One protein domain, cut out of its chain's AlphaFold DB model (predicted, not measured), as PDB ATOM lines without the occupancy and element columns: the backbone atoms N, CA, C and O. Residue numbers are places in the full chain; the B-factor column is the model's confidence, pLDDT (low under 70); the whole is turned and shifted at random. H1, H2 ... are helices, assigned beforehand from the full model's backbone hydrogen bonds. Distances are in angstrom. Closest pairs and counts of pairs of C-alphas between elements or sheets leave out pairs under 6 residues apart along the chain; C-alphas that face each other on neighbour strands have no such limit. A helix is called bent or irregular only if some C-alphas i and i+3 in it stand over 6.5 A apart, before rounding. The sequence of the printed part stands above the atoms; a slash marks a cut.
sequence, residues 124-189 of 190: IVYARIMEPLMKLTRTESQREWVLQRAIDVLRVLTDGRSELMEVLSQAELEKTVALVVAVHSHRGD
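This is residues 124 to 189 of the 190 residues of the protein "Helix-turn-helix" of Aidingimonas halophila (UniProt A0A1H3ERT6). The two long helices H2 and H4 cross, and H1 packs on both, so that the centres of the three make a triangle; the short helix H3 lies at one end, near the start of H1 and the last turns of H2. The three longer helices are crossed at steep tilts, not side by side. The printed part has 66 residues with four named helices, in the order H1, H2, H3, H4, and no named strand; the class is all helix. It is compact, with a radius of gyration of the C-alphas of 11.5 A, and elongated, spanning 36 by 20 by 17 A.

H2, residues 140 to 157, touches H4, residues 170 to 187, which meets it with residues 176 to 184 alone. Their closest C-alphas, of Ala 150 and Val 177, are 5.8 A apart, and they run opposite ways at a steep tilt of 59 degrees. H1, residues 124 to 136, touches H4 at a steep tilt of 47 degrees, the same way; the closest C-alphas, of Pro 132 and Glu 174, are 5.8 A apart. H1 touches H2 with residues 129 to 134 alone, against residues 143 to 147 of H2, at a steep tilt of 46 degrees, opposite ways; the closest C-alphas, of Leu 133 and Arg 143, are 6.5 A apart. H3, residues 162 to 167, only just touches H1, with 3 pairs of C-alphas within 8 A, at residues 124 to 125 of H1 alone; the closest C-alphas are those of Val 125 and Glu 166, 6.3 A. H3 is close to H2 but not clearly touching, and about perpendicular to it at 83 degrees; the closest C-alphas, of Leu 154 and Met 165, are 6.9 A apart. H3 and H4 are apart. In H2, H3 and H4 every O i to N i+4 pair is within hydrogen-bond range; in H1, 7 of 9 are.

H2 measures 25.6 A from first to last C-alpha, H4 26.3 A, H1 19.3 A and H3 8.8 A. C-alpha 124, where H1 begins, is at (-1.586, -35.012, -40.250); C-alpha 157, where H2 ends, is at (-16.635, -42.055, -43.693); C-alpha 187, where H4 ends, is at (-21.238, -47.689, -22.332). H1 is neither bent nor irregular, but only just: C-alphas 128 and 131 are 6.3 A apart.

The two C-alphas farthest apart, of Glu 163 and Asp 189, are 37.3 A apart. The printed part has no cut, and its links H1 to H2, H2 to H3 and H3 to H4 are tight. The mean pLDDT of the printed part is 82.1; residues 187 to 189 are under 70.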
ATOM      1  N   ILE A 124      -0.931 -36.301 -40.490       72.19
ATOM      2  CA  ILE A 124      -1.586 -35.012 -40.250       72.19
ATOM      3  C   ILE A 124      -2.939 -35.172 -39.543       72.19
ATOM      4  O   ILE A 124      -3.293 -34.351 -38.700       72.19
ATOM      5  N   VAL A 125      -3.661 -36.259 -39.824       75.81
ATOM      6  CA  VAL A 125      -4.938 -36.590 -39.180       75.81
ATOM      7  C   VAL A 125      -4.690 -36.985 -37.727       75.81
ATOM      8  O   VAL A 125      -5.359 -36.462 -36.840       75.81
ATOM      9  N   TYR A 126      -3.667 -37.806 -37.456       73.00
ATOM     10  CA  TYR A 126      -3.256 -38.116 -36.082       73.00
ATOM     11  C   TYR A 126      -2.919 -36.852 -35.292       73.00
ATOM     12  O   TYR A 126      -3.510 -36.626 -34.242       73.00
ATOM     13  N   ALA A 127      -2.031 -36.000 -35.813       73.25
ATOM     14  CA  ALA A 127      -1.618 -34.770 -35.138       73.25
ATOM     15  C   ALA A 127      -2.816 -33.884 -34.754       73.25
ATOM     16  O   ALA A 127      -2.862 -33.336 -33.655       73.25
ATOM     17  N   ARG A 128      -3.813 -33.802 -35.640       83.62
ATOM     18  CA  ARG A 128      -5.024 -32.991 -35.465       83.62
ATOM     19  C   ARG A 128      -6.057 -33.612 -34.525       83.62
ATOM     20  O   ARG A 128      -6.808 -32.874 -33.894       83.62
ATOM     21  N   ILE A 129      -6.071 -34.938 -34.394       84.81
ATOM     22  CA  ILE A 129      -6.909 -35.671 -33.432       84.81
ATOM     23  C   ILE A 129      -6.314 -35.629 -32.020       84.81
ATOM     24  O   ILE A 129      -7.067 -35.652 -31.047       84.81
ATOM     25  N   MET A 130      -4.987 -35.543 -31.879       77.56
ATOM     26  CA  MET A 130      -4.334 -35.613 -30.566       77.56
ATOM     27  C   MET A 130      -4.805 -34.523 -29.601       77.56
ATOM     28  O   MET A 130      -5.063 -34.820 -28.436       77.56
ATOM     29  N   GLU A 131      -4.950 -33.281 -30.064       84.25
ATOM     30  CA  GLU A 131      -5.404 -32.174 -29.215       84.25
ATOM     31  C   GLU A 131      -6.810 -32.414 -28.623       84.25
ATOM     32  O   GLU A 131      -6.934 -32.452 -27.391       84.25
ATOM     33  N   PRO A 132      -7.876 -32.630 -29.424       83.94
ATOM     34  CA  PRO A 132      -9.200 -32.904 -28.873       83.94
ATOM     35  C   PRO A 132      -9.243 -34.202 -28.072       83.94
ATOM     36  O   PRO A 132      -9.941 -34.261 -27.060       83.94
ATOM     37  N   LEU A 133      -8.468 -35.217 -28.467       87.44
ATOM     38  CA  LEU A 133      -8.366 -36.464 -27.721       87.44
ATOM     39  C   LEU A 133      -7.863 -36.203 -26.299       87.44
ATOM     40  O   LEU A 133      -8.523 -36.615 -25.352       87.44
ATOM     41  N   MET A 134      -6.750 -35.481 -26.127       84.00
ATOM     42  CA  MET A 134      -6.204 -35.166 -24.799       84.00
ATOM     43  C   MET A 134      -7.142 -34.287 -23.969       84.00
ATOM     44  O   MET A 134      -7.195 -34.431 -22.751       84.00
ATOM     45  N   LYS A 135      -7.881 -33.379 -24.613       90.69
ATOM     46  CA  LYS A 135      -8.786 -32.445 -23.932       90.69
ATOM     47  C   LYS A 135     -10.071 -33.111 -23.431       90.69
ATOM     48  O   LYS A 135     -10.598 -32.710 -22.395       90.69
ATOM     49  N   LEU A 136     -10.602 -34.081 -24.177       87.62
ATOM     50  CA  LEU A 136     -11.932 -34.658 -23.940       87.62
ATOM     51  C   LEU A 136     -11.913 -35.987 -23.178       87.62
ATOM     52  O   LEU A 136     -12.969 -36.518 -22.838       87.62
ATOM     53  N   THR A 137     -10.737 -36.526 -22.888       89.38
ATOM     54  CA  THR A 137     -10.567 -37.809 -22.198       89.38
ATOM     55  C   THR A 137      -9.765 -37.630 -20.915       89.38
ATOM     56  O   THR A 137      -9.016 -36.667 -20.758       89.38
ATOM     57  N   ARG A 138      -9.940 -38.550 -19.962       85.75
ATOM     58  CA  ARG A 138      -9.310 -38.458 -18.632       85.75
ATOM     59  C   ARG A 138      -8.287 -39.551 -18.371       85.75
ATOM     60  O   ARG A 138      -7.290 -39.302 -17.704       85.75
ATOM     61  N   THR A 139      -8.541 -40.757 -18.871       87.12
ATOM     62  CA  THR A 139      -7.698 -41.928 -18.617       87.12
ATOM     63  C   THR A 139      -7.001 -42.387 -19.887       87.12
ATOM     64  O   THR A 139      -7.456 -42.128 -21.000       87.12
ATOM     65  N   GLU A 140      -5.884 -43.090 -19.728       72.00
ATOM     66  CA  GLU A 140      -5.162 -43.692 -20.849       72.00
ATOM     67  C   GLU A 140      -6.018 -44.715 -21.601       72.00
ATOM     68  O   GLU A 140      -6.129 -44.626 -22.819       72.00
ATOM     69  N   SER A 141      -6.734 -45.579 -20.881       76.75
ATOM     70  CA  SER A 141      -7.646 -46.558 -21.484       76.75
ATOM     71  C   SER A 141      -8.783 -45.898 -22.272       76.75
ATOM     72  O   SER A 141      -9.152 -46.365 -23.347       76.75
ATOM     73  N   GLN A 142      -9.327 -44.780 -21.775       83.12
ATOM     74  CA  GLN A 142     -10.337 -44.015 -22.506       83.12
ATOM     75  C   GLN A 142      -9.735 -43.366 -23.758       83.12
ATOM     76  O   GLN A 142     -10.361 -43.392 -24.814       83.12
ATOM     77  N   ARG A 143      -8.518 -42.813 -23.665       84.56
ATOM     78  CA  ARG A 143      -7.795 -42.224 -24.807       84.56
ATOM     79  C   ARG A 143      -7.566 -43.225 -25.918       84.56
ATOM     80  O   ARG A 143      -7.871 -42.925 -27.066       84.56
ATOM     81  N   GLU A 144      -7.070 -44.402 -25.572       74.19
ATOM     82  CA  GLU A 144      -6.809 -45.475 -26.525       74.19
ATOM     83  C   GLU A 144      -8.100 -45.926 -27.217       74.19
ATOM     84  O   GLU A 144      -8.174 -45.959 -28.447       74.19
ATOM     85  N   TRP A 145      -9.159 -46.174 -26.438       87.38
ATOM     86  CA  TRP A 145     -10.445 -46.594 -26.986       87.38
ATOM     87  C   TRP A 145     -11.053 -45.542 -27.923       87.38
ATOM     88  O   TRP A 145     -11.530 -45.874 -29.012       87.38
ATOM     89  N   VAL A 146     -11.027 -44.269 -27.514       85.25
ATOM     90  CA  VAL A 146     -11.579 -43.157 -28.299       85.25
ATOM     91  C   VAL A 146     -10.767 -42.940 -29.570       85.25
ATOM     92  O   VAL A 146     -11.360 -42.751 -30.628       85.25
ATOM     93  N   LEU A 147      -9.435 -43.004 -29.497       83.06
ATOM     94  CA  LEU A 147      -8.564 -42.867 -30.662       83.06
ATOM     95  C   LEU A 147      -8.856 -43.957 -31.692       83.06
ATOM     96  O   LEU A 147      -9.121 -43.646 -32.854       83.06
ATOM     97  N   GLN A 148      -8.860 -45.217 -31.256       79.06
ATOM     98  CA  GLN A 148      -9.105 -46.349 -32.140       79.06
ATOM     99  C   GLN A 148     -10.483 -46.240 -32.799       79.06
ATOM    100  O   GLN A 148     -10.611 -46.373 -34.015       79.06
ATOM    101  N   ARG A 149     -11.516 -45.909 -32.017       87.31
ATOM    102  CA  ARG A 149     -12.878 -45.783 -32.540       87.31
ATOM    103  C   ARG A 149     -13.056 -44.571 -33.455       87.31
ATOM    104  O   ARG A 149     -13.784 -44.672 -34.438       87.31
ATOM    105  N   ALA A 150     -12.409 -43.444 -33.166       85.38
ATOM    106  CA  ALA A 150     -12.428 -42.278 -34.045       85.38
ATOM    107  C   ALA A 150     -11.773 -42.600 -35.395       85.38
ATOM    108  O   ALA A 150     -12.337 -42.273 -36.433       85.38
ATOM    109  N   ILE A 151     -10.643 -43.312 -35.393       84.31
ATOM    110  CA  ILE A 151      -9.986 -43.783 -36.620       84.31
ATOM    111  C   ILE A 151     -10.907 -44.692 -37.434       84.31
ATOM    112  O   ILE A 151     -11.016 -44.515 -38.647       84.31
ATOM    113  N   ASP A 152     -11.590 -45.633 -36.784       81.56
ATOM    114  CA  ASP A 152     -12.525 -46.528 -37.467       81.56
ATOM    115  C   ASP A 152     -13.677 -45.745 -38.119       81.56
ATOM    116  O   ASP A 152     -14.019 -45.996 -39.272       81.56
ATOM    117  N   VAL A 153     -14.232 -44.743 -37.424       82.31
ATOM    118  CA  VAL A 153     -15.274 -43.860 -37.977       82.31
ATOM    119  C   VAL A 153     -14.759 -43.093 -39.192       82.31
ATOM    120  O   VAL A 153     -15.429 -43.065 -40.221       82.31
ATOM    121  N   LEU A 154     -13.565 -42.506 -39.105       84.50
ATOM    122  CA  LEU A 154     -12.974 -41.757 -40.214       84.50
ATOM    123  C   LEU A 154     -12.725 -42.655 -41.427       84.50
ATOM    124  O   LEU A 154     -13.073 -42.276 -42.538       84.50
ATOM    125  N   ARG A 155     -12.221 -43.875 -41.214       83.62
ATOM    126  CA  ARG A 155     -12.062 -44.885 -42.272       83.62
ATOM    127  C   ARG A 155     -13.373 -45.229 -42.956       83.62
ATOM    128  O   ARG A 155     -13.398 -45.318 -44.176       83.62
ATOM    129  N   VAL A 156     -14.452 -45.404 -42.198       81.62
ATOM    130  CA  VAL A 156     -15.773 -45.689 -42.774       81.62
ATOM    131  C   VAL A 156     -16.294 -44.490 -43.568       81.62
ATOM    132  O   VAL A 156     -16.792 -44.666 -44.676       81.62
ATOM    133  N   LEU A 157     -16.155 -43.274 -43.035       80.06
ATOM    134  CA  LEU A 157     -16.635 -42.055 -43.693       80.06
ATOM    135  C   LEU A 157     -15.884 -41.737 -44.988       80.06
ATOM    136  O   LEU A 157     -16.482 -41.200 -45.918       80.06
ATOM    137  N   THR A 158     -14.592 -42.056 -45.054       83.75
ATOM    138  CA  THR A 158     -13.753 -41.753 -46.218       83.75
ATOM    139  C   THR A 158     -13.510 -42.949 -47.131       83.75
ATOM    140  O   THR A 158     -12.693 -42.845 -48.045       83.75
ATOM    141  N   ASP A 159     -14.194 -44.078 -46.910       76.88
ATOM    142  CA  ASP A 159     -13.984 -45.321 -47.671       76.88
ATOM    143  C   ASP A 159     -12.507 -45.776 -47.644       76.88
ATOM    144  O   ASP A 159     -11.954 -46.274 -48.619       76.88
ATOM    145  N   GLY A 160     -11.827 -45.513 -46.524       73.69
ATOM    146  CA  GLY A 160     -10.405 -45.793 -46.330       73.69
ATOM    147  C   GLY A 160      -9.443 -44.869 -47.082       73.69
ATOM    148  O   GLY A 160      -8.240 -45.033 -46.909       73.69
ATOM    149  N   ARG A 161      -9.940 -43.893 -47.854       77.50
ATOM    150  CA  ARG A 161      -9.109 -43.001 -48.677       77.50
ATOM    151  C   ARG A 161      -8.458 -41.912 -47.842       77.50
ATOM    152  O   ARG A 161      -9.141 -41.151 -47.150       77.50
ATOM    153  N   SER A 162      -7.146 -41.821 -47.940       74.69
ATOM    154  CA  SER A 162      -6.275 -40.936 -47.182       74.69
ATOM    155  C   SER A 162      -6.443 -39.492 -47.602       74.69
ATOM    156  O   SER A 162      -6.538 -38.630 -46.733       74.69
ATOM    157  N   GLU A 163      -6.579 -39.211 -48.901       82.38
ATOM    158  CA  GLU A 163      -6.730 -37.833 -49.382       82.38
ATOM    159  C   GLU A 163      -8.007 -37.200 -48.826       82.38
ATOM    160  O   GLU A 163      -8.023 -36.034 -48.441       82.38
ATOM    161  N   LEU A 164      -9.076 -37.993 -48.719       78.50
ATOM    162  CA  LEU A 164     -10.330 -37.543 -48.123       78.50
ATOM    163  C   LEU A 164     -10.195 -37.304 -46.616       78.50
ATOM    164  O   LEU A 164     -10.796 -36.360 -46.109       78.50
ATOM    165  N   MET A 165      -9.391 -38.100 -45.903       81.62
ATOM    166  CA  MET A 165      -9.123 -37.855 -44.480       81.62
ATOM    167  C   MET A 165      -8.309 -36.576 -44.258       81.62
ATOM    168  O   MET A 165      -8.548 -35.873 -43.278       81.62
ATOM    169  N   GLU A 166      -7.363 -36.253 -45.145       82.88
ATOM    170  CA  GLU A 166      -6.539 -35.039 -45.038       82.88
ATOM    171  C   GLU A 166      -7.349 -33.754 -45.240       82.88
ATOM    172  O   GLU A 166      -7.071 -32.737 -44.596       82.88
ATOM    173  N   VAL A 167      -8.369 -33.809 -46.104       85.44
ATOM    174  CA  VAL A 167      -9.246 -32.672 -46.423       85.44
ATOM    175  C   VAL A 167     -10.221 -32.348 -45.285       85.44
ATOM    176  O   VAL A 167     -10.718 -31.222 -45.220       85.44
ATOM    177  N   LEU A 168     -10.457 -33.276 -44.348       82.62
ATOM    178  CA  LEU A 168     -11.316 -33.019 -43.191       82.62
ATOM    179  C   LEU A 168     -10.822 -31.803 -42.396       82.62
ATOM    180  O   LEU A 168      -9.644 -31.654 -42.044       82.62
ATOM    181  N   SER A 169     -11.752 -30.907 -42.095       89.88
ATOM    182  CA  SER A 169     -11.512 -29.720 -41.286       89.88
ATOM    183  C   SER A 169     -11.252 -30.089 -39.825       89.88
ATOM    184  O   SER A 169     -11.615 -31.161 -39.340       89.88
ATOM    185  N   GLN A 170     -10.616 -29.174 -39.088       88.56
ATOM    186  CA  GLN A 170     -10.309 -29.404 -37.674       88.56
ATOM    187  C   GLN A 170     -11.595 -29.632 -36.870       88.56
ATOM    188  O   GLN A 170     -11.671 -30.557 -36.070       88.56
ATOM    189  N   ALA A 171     -12.639 -28.855 -37.168       89.69
ATOM    190  CA  ALA A 171     -13.937 -28.970 -36.519       89.69
ATOM    191  C   ALA A 171     -14.625 -30.327 -36.774       89.69
ATOM    192  O   ALA A 171     -15.347 -30.814 -35.908       89.69
ATOM    193  N   GLU A 172     -14.434 -30.949 -37.942       88.75
ATOM    194  CA  GLU A 172     -14.991 -32.280 -38.240       88.75
ATOM    195  C   GLU A 172     -14.281 -33.383 -37.451       88.75
ATOM    196  O   GLU A 172     -14.939 -34.267 -36.892       88.75
ATOM    197  N   LEU A 173     -12.954 -33.297 -37.332       87.62
ATOM    198  CA  LEU A 173     -12.170 -34.217 -36.505       87.62
ATOM    199  C   LEU A 173     -12.541 -34.077 -35.022       87.62
ATOM    200  O   LEU A 173     -12.795 -35.076 -34.352       87.62
ATOM    201  N   GLU A 174     -12.672 -32.846 -34.522       90.31
ATOM    202  CA  GLU A 174     -13.110 -32.572 -33.147       90.31
ATOM    203  C   GLU A 174     -14.507 -33.126 -32.854       90.31
ATOM    204  O   GLU A 174     -14.706 -33.782 -31.830       90.31
ATOM    205  N   LYS A 175     -15.470 -32.916 -33.762       86.38
ATOM    206  CA  LYS A 175     -16.826 -33.477 -33.636       86.38
ATOM    207  C   LYS A 175     -16.806 -35.000 -33.613       86.38
ATOM    208  O   LYS A 175     -17.539 -35.596 -32.829       86.38
ATOM    209  N   THR A 176     -15.961 -35.620 -34.435       90.38
ATOM    210  CA  THR A 176     -15.803 -37.080 -34.467       90.38
ATOM    211  C   THR A 176     -15.300 -37.595 -33.119       90.38
ATOM    212  O   THR A 176     -15.903 -38.497 -32.542       90.38
ATOM    213  N   VAL A 177     -14.254 -36.977 -32.562       88.69
ATOM    214  CA  VAL A 177     -13.726 -37.339 -31.238       88.69
ATOM    215  C   VAL A 177     -14.776 -37.118 -30.147       88.69
ATOM    216  O   VAL A 177     -15.007 -38.011 -29.337       88.69
ATOM    217  N   ALA A 178     -15.457 -35.970 -30.141       88.44
ATOM    218  CA  ALA A 178     -16.489 -35.657 -29.153       88.44
ATOM    219  C   ALA A 178     -17.663 -36.651 -29.191       88.44
ATOM    220  O   ALA A 178     -18.125 -37.098 -28.140       88.44
ATOM    221  N   LEU A 179     -18.105 -37.043 -30.390       87.00
ATOM    222  CA  LEU A 179     -19.140 -38.060 -30.574       87.00
ATOM    223  C   LEU A 179     -18.701 -39.403 -29.983       87.00
ATOM    224  O   LEU A 179     -19.444 -40.027 -29.230       87.00
ATOM    225  N   VAL A 180     -17.476 -39.834 -30.286       90.25
ATOM    226  CA  VAL A 180     -16.932 -41.102 -29.791       90.25
ATOM    227  C   VAL A 180     -16.776 -41.089 -28.267       90.25
ATOM    228  O   VAL A 180     -17.122 -42.074 -27.616       90.25
ATOM    229  N   VAL A 181     -16.336 -39.976 -27.675       88.88
ATOM    230  CA  VAL A 181     -16.287 -39.807 -26.212       88.88
ATOM    231  C   VAL A 181     -17.680 -39.952 -25.595       88.88
ATOM    232  O   VAL A 181     -17.830 -40.677 -24.614       88.88
ATOM    233  N   ALA A 182     -18.707 -39.325 -26.176       88.69
ATOM    234  CA  ALA A 182     -20.079 -39.436 -25.678       88.69
ATOM    235  C   ALA A 182     -20.596 -40.887 -25.713       88.69
ATOM    236  O   ALA A 182     -21.241 -41.327 -24.760       88.69
ATOM    237  N   VAL A 183     -20.267 -41.642 -26.769       85.00
ATOM    238  CA  VAL A 183     -20.597 -43.075 -26.889       85.00
ATOM    239  C   VAL A 183     -19.861 -43.911 -25.839       85.00
ATOM    240  O   VAL A 183     -20.455 -44.819 -25.266       85.00
ATOM    241  N   HIS A 184     -18.591 -43.608 -25.555       86.12
ATOM    242  CA  HIS A 184     -17.842 -44.295 -24.499       86.12
ATOM    243  C   HIS A 184     -18.507 -44.121 -23.132       86.12
ATOM    244  O   HIS A 184     -18.664 -45.094 -22.402       86.12
ATOM    245  N   SER A 185     -18.918 -42.892 -22.808       80.69
ATOM    246  CA  SER A 185     -19.548 -42.570 -21.526       80.69
ATOM    247  C   SER A 185     -20.881 -43.295 -21.330       80.69
ATOM    248  O   SER A 185     -21.138 -43.766 -20.234       80.69
ATOM    249  N   HIS A 186     -21.688 -43.464 -22.383       74.62
ATOM    250  CA  HIS A 186     -22.947 -44.221 -22.291       74.62
ATOM    251  C   HIS A 186     -22.732 -45.725 -22.080       74.62
ATOM    252  O   HIS A 186     -23.611 -46.396 -21.560       74.62
ATOM    253  N   ARG A 187     -21.569 -46.261 -22.464       67.06
ATOM    254  CA  ARG A 187     -21.238 -47.689 -22.332       67.06
ATOM    255  C   ARG A 187     -20.686 -48.060 -20.949       67.06
ATOM    256  O   ARG A 187     -20.544 -49.240 -20.661       67.06
ATOM    257  N   GLY A 188     -20.303 -47.070 -20.141       58.09
ATOM    258  CA  GLY A 188     -19.821 -47.265 -18.770       58.09
ATOM    259  C   GLY A 188     -20.917 -47.202 -17.701       58.09
ATOM    260  O   GLY A 188     -20.610 -47.445 -16.539       58.09
ATOM    261  N   ASP A 189     -22.150 -46.866 -18.092       48.59
ATOM    262  CA  ASP A 189     -23.327 -46.717 -17.219       48.59
ATOM    263  C   ASP A 189     -24.309 -47.914 -17.309       48.59
ATOM    264  O   ASP A 189     -25.372 -47.879 -16.694       48.59
TER     265      ASP A 189